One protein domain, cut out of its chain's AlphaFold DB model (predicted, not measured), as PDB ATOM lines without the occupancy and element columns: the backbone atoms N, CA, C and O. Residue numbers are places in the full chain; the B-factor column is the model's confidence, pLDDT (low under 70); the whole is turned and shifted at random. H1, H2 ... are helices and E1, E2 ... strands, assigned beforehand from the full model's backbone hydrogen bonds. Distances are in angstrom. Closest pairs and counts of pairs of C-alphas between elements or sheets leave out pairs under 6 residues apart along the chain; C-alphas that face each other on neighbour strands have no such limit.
ATOM      1  N   SER A   2      27.358 -38.815  13.274       84.88
ATOM      2  CA  SER A   2      28.041 -39.918  13.969       84.88
ATOM      3  C   SER A   2      27.445 -41.286  13.611       84.88
ATOM      4  O   SER A   2      26.261 -41.392  13.285       84.88
ATOM      5  N   GLU A   3      28.256 -42.344  13.700       88.31
ATOM      6  CA  GLU A   3      27.811 -43.727  13.466       88.31
ATOM      7  C   GLU A   3      26.754 -44.173  14.487       88.31
ATOM      8  O   GLU A   3      25.795 -44.855  14.132       88.31
ATOM      9  N   ILE A   4      26.867 -43.695  15.732       87.75
ATOM     10  CA  ILE A   4      25.877 -43.929  16.792       87.75
ATOM     11  C   ILE A   4      24.504 -43.403  16.366       87.75
ATOM     12  O   ILE A   4      23.523 -44.141  16.426       87.75
ATOM     13  N   LEU A   5      24.427 -42.159  15.881       88.12
ATOM     14  CA  LEU A   5      23.156 -41.599  15.428       88.12
ATOM     15  C   LEU A   5      22.613 -42.364  14.217       88.12
ATOM     16  O   LEU A   5      21.427 -42.658  14.179       88.12
ATOM     17  N   ILE A   6      23.462 -42.740  13.259       91.75
ATOM     18  CA  ILE A   6      23.039 -43.537  12.095       91.75
ATOM     19  C   ILE A   6      22.392 -44.860  12.524       91.75
ATOM     20  O   ILE A   6      21.359 -45.237  11.969       91.75
ATOM     21  N   ASN A   7      22.967 -45.553  13.507       92.25
ATOM     22  CA  ASN A   7      22.409 -46.808  14.010       92.25
ATOM     23  C   ASN A   7      21.060 -46.586  14.699       92.25
ATOM     24  O   ASN A   7      20.102 -47.277  14.377       92.25
ATOM     25  N   ILE A   8      20.943 -45.544  15.524       91.94
ATOM     26  CA  ILE A   8      19.672 -45.174  16.163       91.94
ATOM     27  C   ILE A   8      18.596 -44.866  15.120       91.94
ATOM     28  O   ILE A   8      17.467 -45.329  15.240       91.94
ATOM     29  N   LEU A   9      18.936 -44.133  14.057       94.75
ATOM     30  CA  LEU A   9      17.994 -43.846  12.975       94.75
ATOM     31  C   LEU A   9      17.526 -45.124  12.270       94.75
ATOM     32  O   LEU A   9      16.337 -45.258  11.986       94.75
ATOM     33  N   ARG A  10      18.425 -46.084  12.030       95.44
ATOM     34  CA  ARG A  10      18.060 -47.389  11.457       95.44
ATOM     35  C   ARG A  10      17.163 -48.199  12.387       95.44
ATOM     36  O   ARG A  10      16.175 -48.749  11.909       95.44
ATOM     37  N   ASP A  11      17.471 -48.230  13.679       95.00
ATOM     38  CA  ASP A  11      16.690 -48.958  14.686       95.00
ATOM     39  C   ASP A  11      15.283 -48.370  14.835       95.00
ATOM     40  O   ASP A  11      14.300 -49.099  14.969       95.00
ATOM     41  N   LEU A  12      15.165 -47.046  14.709       94.94
ATOM     42  CA  LEU A  12      13.885 -46.346  14.643       94.94
ATOM     43  C   LEU A  12      13.183 -46.508  13.283       94.94
ATOM     44  O   LEU A  12      12.054 -46.056  13.125       94.94
ATOM     45  N   GLY A  13      13.795 -47.158  12.293       96.38
ATOM     46  CA  GLY A  13      13.186 -47.436  10.990       96.38
ATOM     47  C   GLY A  13      13.260 -46.288   9.977       96.38
ATOM     48  O   GLY A  13      12.543 -46.322   8.975       96.38
ATOM     49  N   PHE A  14      14.114 -45.285  10.201       97.38
ATOM     50  CA  PHE A  14      14.397 -44.259   9.199       97.38
ATOM     51  C   PHE A  14      15.146 -44.860   8.010       97.38
ATOM     52  O   PHE A  14      16.043 -45.697   8.145       97.38
ATOM     53  N   ARG A  15      14.808 -44.376   6.819       97.19
ATOM     54  CA  ARG A  15      15.410 -44.788   5.553       97.19
ATOM     55  C   ARG A  15      16.240 -43.653   4.985       97.19
ATOM     56  O   ARG A  15      15.884 -42.482   5.101       97.19
ATOM     57  N   ARG A  16      17.356 -43.994   4.345       95.38
ATOM     58  CA  ARG A  16      18.192 -43.008   3.657       95.38
ATOM     59  C   ARG A  16      17.472 -42.516   2.397       95.38
ATOM     60  O   ARG A  16      17.072 -43.336   1.575       95.38
ATOM     61  N   SER A  17      17.349 -41.201   2.239       94.75
ATOM     62  CA  SER A  17      16.798 -40.547   1.047       94.75
ATOM     63  C   SER A  17      17.702 -39.380   0.656       94.75
ATOM     64  O   SER A  17      17.694 -38.330   1.301       94.75
ATOM     65  N   GLY A  18      18.555 -39.597  -0.353       91.62
ATOM     66  CA  GLY A  18      19.618 -38.659  -0.720       91.62
ATOM     67  C   GLY A  18      20.523 -38.339   0.473       91.62
ATOM     68  O   GLY A  18      21.073 -39.246   1.106       91.62
ATOM     69  N   ASP A  19      20.622 -37.049   0.803       91.19
ATOM     70  CA  ASP A  19      21.406 -36.568   1.940       91.19
ATOM     71  C   ASP A  19      20.673 -36.599   3.285       91.19
ATOM     72  O   ASP A  19      21.296 -36.377   4.326       91.19
ATOM     73  N   SER A  20      19.406 -37.009   3.308       94.44
ATOM     74  CA  SER A  20      18.569 -37.043   4.509       94.44
ATOM     75  C   SER A  20      18.235 -38.467   4.967       94.44
ATOM     76  O   SER A  20      18.446 -39.462   4.267       94.44
ATOM     77  N   TRP A  21      17.745 -38.574   6.194       96.56
ATOM     78  CA  TRP A  21      17.092 -39.753   6.747       96.56
ATOM     79  C   TRP A  21      15.625 -39.431   6.949       96.56
ATOM     80  O   TRP A  21      15.309 -38.402   7.534       96.56
ATOM     81  N   VAL A  22      14.745 -40.289   6.454       97.25
ATOM     82  CA  VAL A  22      13.312 -40.016   6.383       97.25
ATOM     83  C   VAL A  22      12.535 -41.183   6.965       97.25
ATOM     84  O   VAL A  22      12.866 -42.345   6.710       97.25
ATOM     85  N   LYS A  23      11.498 -40.876   7.738       97.81
ATOM     86  CA  LYS A  23      10.508 -41.847   8.186       97.81
ATOM     87  C   LYS A  23       9.111 -41.281   7.968       97.81
ATOM     88  O   LYS A  23       8.776 -40.237   8.520       97.81
ATOM     89  N   ASP A  24       8.342 -42.004   7.168       96.19
ATOM     90  CA  ASP A  24       6.919 -41.780   6.937       96.19
ATOM     91  C   ASP A  24       6.123 -42.521   8.021       96.19
ATOM     92  O   ASP A  24       6.373 -43.705   8.285       96.19
ATOM     93  N   TYR A  25       5.211 -41.811   8.680       95.50
ATOM     94  CA  TYR A  25       4.353 -42.346   9.735       95.50
ATOM     95  C   TYR A  25       2.937 -42.660   9.244       95.50
ATOM     96  O   TYR A  25       2.169 -43.239  10.011       95.50
ATOM     97  N   GLY A  26       2.617 -42.353   7.984       91.56
ATOM     98  CA  GLY A  26       1.257 -42.322   7.459       91.56
ATOM     99  C   GLY A  26       0.594 -40.961   7.679       91.56
ATOM    100  O   GLY A  26       1.159 -40.065   8.304       91.56
ATOM    101  N   ASP A  27      -0.611 -40.794   7.131       89.69
ATOM    102  CA  ASP A  27      -1.477 -39.622   7.357       89.69
ATOM    103  C   ASP A  27      -0.820 -38.264   7.059       89.69
ATOM    104  O   ASP A  27      -1.128 -37.252   7.683       89.69
ATOM    105  N   ASN A  28       0.090 -38.232   6.079       89.31
ATOM    106  CA  ASN A  28       0.893 -37.057   5.719       89.31
ATOM    107  C   ASN A  28       1.790 -36.539   6.856       89.31
ATOM    108  O   ASN A  28       2.067 -35.336   6.915       89.31
ATOM    109  N   VAL A  29       2.236 -37.429   7.748       94.25
ATOM    110  CA  VAL A  29       3.198 -37.138   8.815       94.25
ATOM    111  C   VAL A  29       4.547 -37.770   8.487       94.25
ATOM    112  O   VAL A  29       4.672 -38.984   8.332       94.25
ATOM    113  N   GLU A  30       5.588 -36.948   8.448       96.81
ATOM    114  CA  GLU A  30       6.950 -37.362   8.136       96.81
ATOM    115  C   GLU A  30       7.950 -36.684   9.080       96.81
ATOM    116  O   GLU A  30       7.843 -35.495   9.394       96.81
ATOM    117  N   LEU A  31       8.970 -37.439   9.494       97.12
ATOM    118  CA  LEU A  31      10.201 -36.863  10.027       97.12
ATOM    119  C   LEU A  31      11.326 -36.979   9.015       97.12
ATOM    120  O   LEU A  31      11.613 -38.069   8.513       97.12
ATOM    121  N   LYS A  32      12.038 -35.873   8.824       96.50
ATOM    122  CA  LYS A  32      13.232 -35.805   7.994       96.50
ATOM    123  C   LYS A  32      14.398 -35.221   8.780       96.50
ATOM    124  O   LYS A  32      14.282 -34.202   9.448       96.50
ATOM    125  N   ILE A  33      15.542 -35.886   8.694       94.19
ATOM    126  CA  ILE A  33      16.756 -35.550   9.435       94.19
ATOM    127  C   ILE A  33      17.879 -35.361   8.431       94.19
ATOM    128  O   ILE A  33      18.267 -36.294   7.723       94.19
ATOM    129  N   THR A  34      18.413 -34.151   8.378       93.75
ATOM    130  CA  THR A  34      19.423 -33.751   7.404       93.75
ATOM    131  C   THR A  34      20.671 -33.279   8.150       93.75
ATOM    132  O   THR A  34      20.593 -32.305   8.900       93.75
ATOM    133  N   PRO A  35      21.830 -33.939   7.989       87.81
ATOM    134  CA  PRO A  35      23.087 -33.391   8.478       87.81
ATOM    135  C   PRO A  35      23.388 -32.071   7.766       87.81
ATOM    136  O   PRO A  35      23.238 -31.972   6.549       87.81
ATOM    137  N   SER A  36      23.816 -31.062   8.518       83.62
ATOM    138  CA  SER A  36      24.267 -29.794   7.958       83.62
ATOM    139  C   SER A  36      25.771 -29.827   7.664       83.62
ATOM    140  O   SER A  36      26.533 -30.633   8.207       83.62
ATOM    141  N   ASN A  37      26.219 -28.881   6.840       76.69
ATOM    142  CA  ASN A  37      27.639 -28.678   6.542       76.69
ATOM    143  C   ASN A  37      28.425 -28.089   7.730       76.69
ATOM    144  O   ASN A  37      29.652 -28.060   7.689       76.69
ATOM    145  N   THR A  38      27.738 -27.613   8.773       76.94
ATOM    146  CA  THR A  38      28.338 -27.051   9.996       76.94
ATOM    147  C   THR A  38      28.564 -28.102  11.081       76.94
ATOM    148  O   THR A  38      29.134 -27.789  12.120       76.94
ATOM    149  N   GLY A  39      28.154 -29.353  10.839       72.69
ATOM    150  CA  GLY A  39      28.190 -30.429  11.830       72.69
ATOM    151  C   GLY A  39      26.911 -30.544  12.664       72.69
ATOM    152  O   GLY A  39      26.743 -31.543  13.363       72.69
ATOM    153  N   ASP A  40      25.991 -29.587  12.533       82.25
ATOM    154  CA  ASP A  40      24.664 -29.637  13.141       82.25
ATOM    155  C   ASP A  40      23.749 -30.641  12.422       82.25
ATOM    156  O   ASP A  40      24.037 -31.155  11.336       82.25
ATOM    157  N   ILE A  41      22.609 -30.937  13.042       86.44
ATOM    158  CA  ILE A  41      21.579 -31.804  12.472       86.44
ATOM    159  C   ILE A  41      20.277 -31.017  12.406       86.44
ATOM    160  O   ILE A  41      19.739 -30.594  13.427       86.44
ATOM    161  N   ASN A  42      19.763 -30.863  11.191       89.50
ATOM    162  CA  ASN A  42      18.460 -30.273  10.941       89.50
ATOM    163  C   ASN A  42      17.398 -31.364  11.041       89.50
ATOM    164  O   ASN A  42      17.519 -32.406  10.394       89.50
ATOM    165  N   ILE A  43      16.361 -31.118  11.838       90.81
ATOM    166  CA  ILE A  43      15.215 -32.016  11.966       90.81
ATOM    167  C   ILE A  43      13.968 -31.265  11.507       90.81
ATOM    168  O   ILE A  43      13.607 -30.242  12.083       90.81
ATOM    169  N   GLU A  44      13.334 -31.781  10.465       92.81
ATOM    170  CA  GLU A  44      12.100 -31.280   9.875       92.81
ATOM    171  C   GLU A  44      10.956 -32.219  10.293       92.81
ATOM    172  O   GLU A  44      11.020 -33.429  10.060       92.81
ATOM    173  N   PHE A  45       9.929 -31.660  10.938       91.81
ATOM    174  CA  PHE A  45       8.668 -32.342  11.231       91.81
ATOM    175  C   PHE A  45       7.611 -31.808  10.277       91.81
ATOM    176  O   PHE A  45       7.197 -30.653  10.393       91.81
ATOM    177  N   ASN A  46       7.203 -32.644   9.330       89.75
ATOM    178  CA  ASN A  46       6.244 -32.284   8.302       89.75
ATOM    179  C   ASN A  46       4.926 -32.985   8.606       89.75
ATOM    180  O   ASN A  46       4.866 -34.211   8.625       89.75
ATOM    181  N   ALA A  47       3.876 -32.207   8.842       86.69
ATOM    182  CA  ALA A  47       2.520 -32.710   8.993       86.69
ATOM    183  C   ALA A  47       1.573 -31.817   8.195       86.69
ATOM    184  O   ALA A  47       1.574 -30.598   8.372       86.69
ATOM    185  N   SER A  48       0.777 -32.417   7.313       82.62
ATOM    186  CA  SER A  48      -0.272 -31.703   6.582       82.62
ATOM    187  C   SER A  48      -1.635 -32.089   7.131       82.62
ATOM    188  O   SER A  48      -2.054 -33.236   7.009       82.62
ATOM    189  N   ILE A  49      -2.335 -31.116   7.713       76.44
ATOM    190  CA  ILE A  49      -3.700 -31.289   8.202       76.44
ATOM    191  C   ILE A  49      -4.626 -30.622   7.187       76.44
ATOM    192  O   ILE A  49      -4.599 -29.404   7.023       76.44
ATOM    193  N   ILE A  50      -5.424 -31.417   6.477       70.38
ATOM    194  CA  ILE A  50      -6.464 -30.885   5.595       70.38
ATOM    195  C   ILE A  50      -7.713 -30.701   6.450       70.38
ATOM    196  O   ILE A  50      -8.390 -31.676   6.776       70.38
ATOM    197  N   THR A  51      -8.015 -29.460   6.823       67.50
ATOM    198  CA  THR A  51      -9.259 -29.128   7.524       67.50
ATOM    199  C   THR A  51     -10.142 -28.292   6.609       67.50
ATOM    200  O   THR A  51      -9.698 -27.316   6.011       67.50
ATOM    201  N   ASN A  52     -11.416 -28.671   6.514       70.19
ATOM    202  CA  ASN A  52     -12.467 -27.757   6.052       70.19
ATOM    203  C   ASN A  52     -13.032 -26.933   7.226       70.19
ATOM    204  O   ASN A  52     -14.037 -26.244   7.072       70.19
ATOM    205  N   GLU A  53     -12.416 -27.055   8.403       69.12
ATOM    206  CA  GLU A  53     -12.798 -26.364   9.627       69.12
ATOM    207  C   GLU A  53     -12.005 -25.071   9.794       69.12
ATOM    208  O   GLU A  53     -10.838 -24.984   9.397       69.12
ATOM    209  N   ASP A  54     -12.654 -24.082  10.402       71.69
ATOM    210  CA  ASP A  54     -12.024 -22.835  10.807       71.69
ATOM    211  C   ASP A  54     -11.098 -23.093  12.004       71.69
ATOM    212  O   ASP A  54     -11.547 -23.370  13.115       71.69
ATOM    213  N   LEU A  55      -9.786 -23.029  11.764       75.81
ATOM    214  CA  LEU A  55      -8.760 -23.239  12.789       75.81
ATOM    215  C   LEU A  55      -8.422 -21.964  13.573       75.81
ATOM    216  O   LEU A  55      -7.497 -21.986  14.383       75.81
ATOM    217  N   SER A  56      -9.135 -20.854  13.346       76.88
ATOM    218  CA  SER A  56      -8.869 -19.583  14.033       76.88
ATOM    219  C   SER A  56      -9.048 -19.661  15.553       76.88
ATOM    220  O   SER A  56      -8.436 -18.875  16.277       76.88
ATOM    221  N   GLU A  57      -9.816 -20.637  16.043       73.56
ATOM    222  CA  GLU A  57     -10.037 -20.882  17.473       73.56
ATOM    223  C   GLU A  57      -9.034 -21.871  18.101       73.56
ATOM    224  O   GLU A  57      -9.035 -22.060  19.318       73.56
ATOM    225  N   VAL A  58      -8.137 -22.489  17.318       83.75
ATOM    226  CA  VAL A  58      -7.126 -23.416  17.853       83.75
ATOM    227  C   VAL A  58      -5.997 -22.626  18.508       83.75
ATOM    228  O   VAL A  58      -5.067 -22.160  17.850       83.75
ATOM    229  N   SER A  59      -6.081 -22.483  19.829       87.94
ATOM    230  CA  SER A  59      -5.127 -21.696  20.620       87.94
ATOM    231  C   SER A  59      -4.290 -22.534  21.586       87.94
ATOM    232  O   SER A  59      -3.192 -22.128  21.973       87.94
ATOM    233  N   THR A  60      -4.782 -23.720  21.949       90.19
ATOM    234  CA  THR A  60      -4.125 -24.637  22.882       90.19
ATOM    235  C   THR A  60      -3.887 -26.018  22.260       90.19
ATOM    236  O   THR A  60      -4.572 -26.400  21.304       90.19
ATOM    237  N   PRO A  61      -2.936 -26.808  22.795       86.19
ATOM    238  CA  PRO A  61      -2.786 -28.212  22.416       86.19
ATOM    239  C   PRO A  61      -4.076 -29.023  22.605       86.19
ATOM    240  O   PRO A  61      -4.374 -29.905  21.802       86.19
ATOM    241  N   GLU A  62      -4.863 -28.720  23.636       88.81
ATOM    242  CA  GLU A  62      -6.155 -29.348  23.901       88.81
ATOM    243  C   GLU A  62      -7.186 -29.039  22.812       88.81
ATOM    244  O   GLU A  62      -7.910 -29.945  22.392       88.81
ATOM    245  N   ASP A  63      -7.232 -27.798  22.319       87.00
ATOM    246  CA  ASP A  63      -8.100 -27.414  21.199       87.00
ATOM    247  C   ASP A  63      -7.698 -28.155  19.924       87.00
ATOM    248  O   ASP A  63      -8.549 -28.729  19.244       87.00
ATOM    249  N   LEU A  64      -6.390 -28.235  19.651       83.75
ATOM    250  CA  LEU A  64      -5.868 -28.991  18.516       83.75
ATOM    251  C   LEU A  64      -6.261 -30.471  18.611       83.75
ATOM    252  O   LEU A  64      -6.732 -31.042  17.631       83.75
ATOM    253  N   MET A  65      -6.118 -31.094  19.785       85.88
ATOM    254  CA  MET A  65      -6.536 -32.485  19.987       85.88
ATOM    255  C   MET A  65      -8.034 -32.675  19.748       85.88
ATOM    256  O   MET A  65      -8.423 -33.666  19.137       85.88
ATOM    257  N   ARG A  66      -8.880 -31.742  20.199       85.81
ATOM    258  CA  ARG A  66     -10.330 -31.813  19.963       85.81
ATOM    259  C   ARG A  66     -10.669 -31.721  18.481       85.81
ATOM    260  O   ARG A  66     -11.444 -32.547  18.012       85.81
ATOM    261  N   VAL A  67     -10.078 -30.769  17.758       84.94
ATOM    262  CA  VAL A  67     -10.265 -30.640  16.304       84.94
ATOM    263  C   VAL A  67      -9.839 -31.930  15.616       84.94
ATOM    264  O   VAL A  67     -10.625 -32.534  14.894       84.94
ATOM    265  N   LEU A  68      -8.632 -32.419  15.911       84.88
ATOM    266  CA  LEU A  68      -8.120 -33.647  15.311       84.88
ATOM    267  C   LEU A  68      -9.008 -34.861  15.618       84.88
ATOM    268  O   LEU A  68      -9.277 -35.641  14.720       84.88
ATOM    269  N   LEU A  69      -9.527 -35.019  16.836       85.31
ATOM    270  CA  LEU A  69     -10.434 -36.131  17.158       85.31
ATOM    271  C   LEU A  69     -11.774 -36.070  16.409       85.31
ATOM    272  O   LEU A  69     -12.406 -37.111  16.230       85.31
ATOM    273  N   ASN A  70     -12.199 -34.883  15.974       85.19
ATOM    274  CA  ASN A  70     -13.453 -34.684  15.251       85.19
ATOM    275  C   ASN A  70     -13.303 -34.810  13.722       85.19
ATOM    276  O   ASN A  70     -14.309 -34.973  13.028       85.19
ATOM    277  N   LEU A  71     -12.078 -34.781  13.185       82.94
ATOM    278  CA  LEU A  71     -11.838 -34.951  11.752       82.94
ATOM    279  C   LEU A  71     -12.048 -36.409  11.304       82.94
ATOM    280  O   LEU A  71     -11.656 -37.349  12.007       82.94
ATOM    281  N   PRO A  72     -12.562 -36.638  10.079       77.75
ATOM    282  CA  PRO A  72     -12.480 -37.945   9.435       77.75
ATOM    283  C   PRO A  72     -11.014 -38.402   9.352       77.75
ATOM    284  O   PRO A  72     -10.171 -37.660   8.857       77.75
ATOM    285  N   ALA A  73     -10.714 -39.606   9.854       82.62
ATOM    286  CA  ALA A  73      -9.354 -40.154  10.013       82.62
ATOM    287  C   ALA A  73      -8.426 -39.391  10.984       82.62
ATOM    288  O   ALA A  73      -7.248 -39.719  11.118       82.62
ATOM    289  N   GLY A  74      -8.934 -38.419  11.742       82.06
ATOM    290  CA  GLY A  74      -8.091 -37.629  12.634       82.06
ATOM    291  C   GLY A  74      -7.539 -38.402  13.843       82.06
ATOM    292  O   GLY A  74      -6.481 -38.057  14.370       82.06
ATOM    293  N   GLY A  75      -8.173 -39.519  14.217       85.19
ATOM    294  CA  GLY A  75      -7.597 -40.483  15.160       85.19
ATOM    295  C   GLY A  75      -6.320 -41.161  14.642       85.19
ATOM    296  O   GLY A  75      -5.378 -41.342  15.412       85.19
ATOM    297  N   GLU A  76      -6.256 -41.496  13.350       90.06
ATOM    298  CA  GLU A  76      -5.062 -42.083  12.717       90.06
ATOM    299  C   GLU A  76      -3.946 -41.037  12.638       90.06
ATOM    300  O   GLU A  76      -2.845 -41.273  13.141       90.06
ATOM    301  N   LEU A  77      -4.288 -39.824  12.189       89.69
ATOM    302  CA  LEU A  77      -3.384 -38.676  12.189       89.69
ATOM    303  C   LEU A  77      -2.789 -38.405  13.579       89.69
ATOM    304  O   LEU A  77      -1.579 -38.240  13.700       89.69
ATOM    305  N   LEU A  78      -3.597 -38.410  14.645       90.12
ATOM    306  CA  LEU A  78      -3.099 -38.252  16.017       90.12
ATOM    307  C   LEU A  78      -2.072 -39.323  16.382       90.12
ATOM    308  O   LEU A  78      -1.011 -39.002  16.915       90.12
ATOM    309  N   VAL A  79      -2.358 -40.590  16.080       92.75
ATOM    310  CA  VAL A  79      -1.420 -41.690  16.337       92.75
ATOM    311  C   VAL A  79      -0.113 -41.481  15.568       92.75
ATOM    312  O   VAL A  79       0.965 -41.669  16.138       92.75
ATOM    313  N   SER A  80      -0.189 -41.065  14.305       94.06
ATOM    314  CA  SER A  80       0.969 -40.782  13.450       94.06
ATOM    315  C   SER A  80       1.800 -39.607  13.986       94.06
ATOM    316  O   SER A  80       3.019 -39.737  14.133       94.06
ATOM    317  N   LEU A  81       1.155 -38.516  14.420       92.69
ATOM    318  CA  LEU A  81       1.798 -37.377  15.089       92.69
ATOM    319  C   LEU A  81       2.507 -37.804  16.384       92.69
ATOM    320  O   LEU A  81       3.669 -37.453  16.591       92.69
ATOM    321  N   PHE A  82       1.852 -38.592  17.244       93.38
ATOM    322  CA  PHE A  82       2.449 -39.049  18.503       93.38
ATOM    323  C   PHE A  82       3.642 -39.980  18.285       93.38
ATOM    324  O   PHE A  82       4.649 -39.840  18.978       93.38
ATOM    325  N   LYS A  83       3.575 -40.896  17.309       95.56
ATOM    326  CA  LYS A  83       4.722 -41.743  16.936       95.56
ATOM    327  C   LYS A  83       5.904 -40.896  16.466       95.56
ATOM    328  O   LYS A  83       7.027 -41.121  16.912       95.56
ATOM    329  N   ALA A  84       5.649 -39.903  15.617       95.38
ATOM    330  CA  ALA A  84       6.680 -38.999  15.130       95.38
ATOM    331  C   ALA A  84       7.303 -38.174  16.268       95.38
ATOM    332  O   ALA A  84       8.524 -38.127  16.399       95.38
ATOM    333  N   VAL A  85       6.498 -37.584  17.156       93.88
ATOM    334  CA  VAL A  85       7.010 -36.840  18.323       93.88
ATOM    335  C   VAL A  85       7.803 -37.747  19.268       93.88
ATOM    336  O   VAL A  85       8.856 -37.343  19.761       93.88
ATOM    337  N   ASN A  86       7.344 -38.978  19.496       95.38
ATOM    338  CA  ASN A  86       8.068 -39.951  20.306       95.38
ATOM    339  C   ASN A  86       9.468 -40.225  19.739       95.38
ATOM    340  O   ASN A  86      10.455 -40.165  20.472       95.38
ATOM    341  N   ASP A  87       9.577 -40.479  18.438       95.56
ATOM    342  CA  ASP A  87      10.868 -40.739  17.800       95.56
ATOM    343  C   ASP A  87      11.757 -39.488  17.794       95.56
ATOM    344  O   ASP A  87      12.954 -39.581  18.066       95.56
ATOM    345  N   LEU A  88      11.176 -38.299  17.592       93.69
ATOM    346  CA  LEU A  88      11.883 -37.021  17.719       93.69
ATOM    347  C   LEU A  88      12.519 -36.850  19.107       93.69
ATOM    348  O   LEU A  88      13.671 -36.422  19.206       93.69
ATOM    349  N   ILE A  89      11.786 -37.178  20.175       92.75
ATOM    350  CA  ILE A  89      12.299 -37.123  21.551       92.75
ATOM    351  C   ILE A  89      13.458 -38.110  21.720       92.75
ATOM    352  O   ILE A  89      14.513 -37.713  22.216       92.75
ATOM    353  N   HIS A  90      13.312 -39.356  21.255       90.19
ATOM    354  CA  HIS A  90      14.385 -40.358  21.318       90.19
ATOM    355  C   HIS A  90      15.650 -39.898  20.587       90.19
ATOM    356  O   HIS A  90      16.750 -40.027  21.122       90.19
ATOM    357  N   ILE A  91      15.504 -39.301  19.402       90.50
ATOM    358  CA  ILE A  91      16.626 -38.763  18.625       90.50
ATOM    359  C   ILE A  91      17.310 -37.616  19.370       90.50
ATOM    360  O   ILE A  91      18.535 -37.604  19.481       90.50
ATOM    361  N   LYS A  92      16.547 -36.663  19.919       88.31
ATOM    362  CA  LYS A  92      17.123 -35.542  20.677       88.31
ATOM    363  C   LYS A  92      17.857 -36.013  21.933       88.31
ATOM    364  O   LYS A  92      18.947 -35.520  22.212       88.31
ATOM    365  N   LEU A  93      17.295 -36.981  22.658       88.38
ATOM    366  CA  LEU A  93      17.948 -37.584  23.821       88.38
ATOM    367  C   LEU A  93      19.238 -38.301  23.416       88.38
ATOM    368  O   LEU A  93      20.282 -38.066  24.018       88.38
ATOM    369  N   ALA A  94      19.197 -39.102  22.351       86.00
ATOM    370  CA  ALA A  94      20.378 -39.749  21.798       86.00
ATOM    371  C   ALA A  94      21.480 -38.747  21.437       86.00
ATOM    372  O   ALA A  94      22.626 -38.921  21.839       86.00
ATOM    373  N   MET A  95      21.131 -37.669  20.736       84.62
ATOM    374  CA  MET A  95      22.078 -36.612  20.382       84.62
ATOM    375  C   MET A  95      22.679 -35.932  21.617       84.62
ATOM    376  O   MET A  95      23.873 -35.655  21.622       84.62
ATOM    377  N   SER A  96      21.892 -35.719  22.677       83.75
ATOM    378  CA  SER A  96      22.394 -35.123  23.923       83.75
ATOM    379  C   SER A  96      23.402 -35.997  24.677       83.75
ATOM    380  O   SER A  96      24.158 -35.471  25.481       83.75
ATOM    381  N   MET A  97      23.424 -37.310  24.419       79.25
ATOM    382  CA  MET A  97      24.395 -38.247  24.997       79.25
ATOM    383  C   MET A  97      25.649 -38.432  24.128       79.25
ATOM    384  O   MET A  97      26.619 -39.038  24.577       79.25
TER     385      MET A  97
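This is residues 2 to 97 of the 99 residues of an uncharacterized protein of Vulcanisaeta sp. MG_3 (UniProt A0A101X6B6). A small, twisted antiparallel sheet of four strands has one long helix, H3, lying lengthwise over one face, while the other face is bare. The two shorter helices sit near opposite ends of H3: H1 near its last residues and beside one end of the sheet, H2 folding back at its first residues, beyond the sheet. The printed part has 96 residues, with the named elements in the order H1, E1, E2, E3, E4, H2, H3, and the sheet order is E1, E2, E3, E4. The class is mixed, helices and strands. The whole is only just loose, close to compact, with a radius of gyration of the C-alphas of 15.3 A, and only just elongated, spanning 44 by 22 by 21 A.

The sheet holds E1, residues 15 to 17; E2, residues 20 to 26, 18.3 A long; E3, residues 29 to 35, 20.2 A; and E4, residues 41 to 47, 19.4 A. H3, residues 74 to 97, is 34.8 A from first to last C-alpha and ends with C-alpha 97 at (24.395, -38.247, 24.997). H1, residues 3 to 11, is 12.4 A long and begins with C-alpha 3 at (27.811, -43.727, 13.466). H2, residues 61 to 70, is 14.4 A long.

The strands form a meander, each the antiparallel neighbour of the one before, and each successive pair is a hairpin. E1 and E2 have N 15 and O 22 within hydrogen-bond range at 2.8 A, E2 and E3 have N 23 and O 31 at 2.9 A, and E3 and E4 have N 32 and O 44 at 2.9 A. E1 and E4 are the edge strands. H3 is on the sheet at a height of 9.2 A and runs along the strands, at 4 degrees to E3 on the local plane. It lies over E3 and, only just, over E2, on which 3 of its C-alphas fall. The closest C-alphas of H3 and E2 are those of Ser 80 and Tyr 25, 5.3 A apart. H1 only grazes the sheet, with residues 6 to 10. H3 touches H1 with residues 91 to 95 alone, at a shallow tilt of 22 degrees, opposite ways; their closest C-alphas, those of Leu 5 and Met 95, are 7.1 A apart. H2 is not on the sheet. H2 and H3 form a helical hairpin, opposite ways at a steep tilt of 38 degrees, only just past shallow; H3 touches H2 with residues 74 to 78 alone, the closest C-alphas being those of Leu 68 and Gly 74, 4.8 A apart. H1 and H2 are apart. In H1, H2 and H3 every O i to N i+4 pair is within hydrogen-bond range.

The two C-alphas farthest apart, those of Glu 3 and Asp 54, are 45.1 A apart. The printed part has no cut. The link from E4 to H2, residues 48 to 60, is long; the other links are tight. The mean pLDDT of the printed part is 88.1, and residues 51 and 53 are under 70.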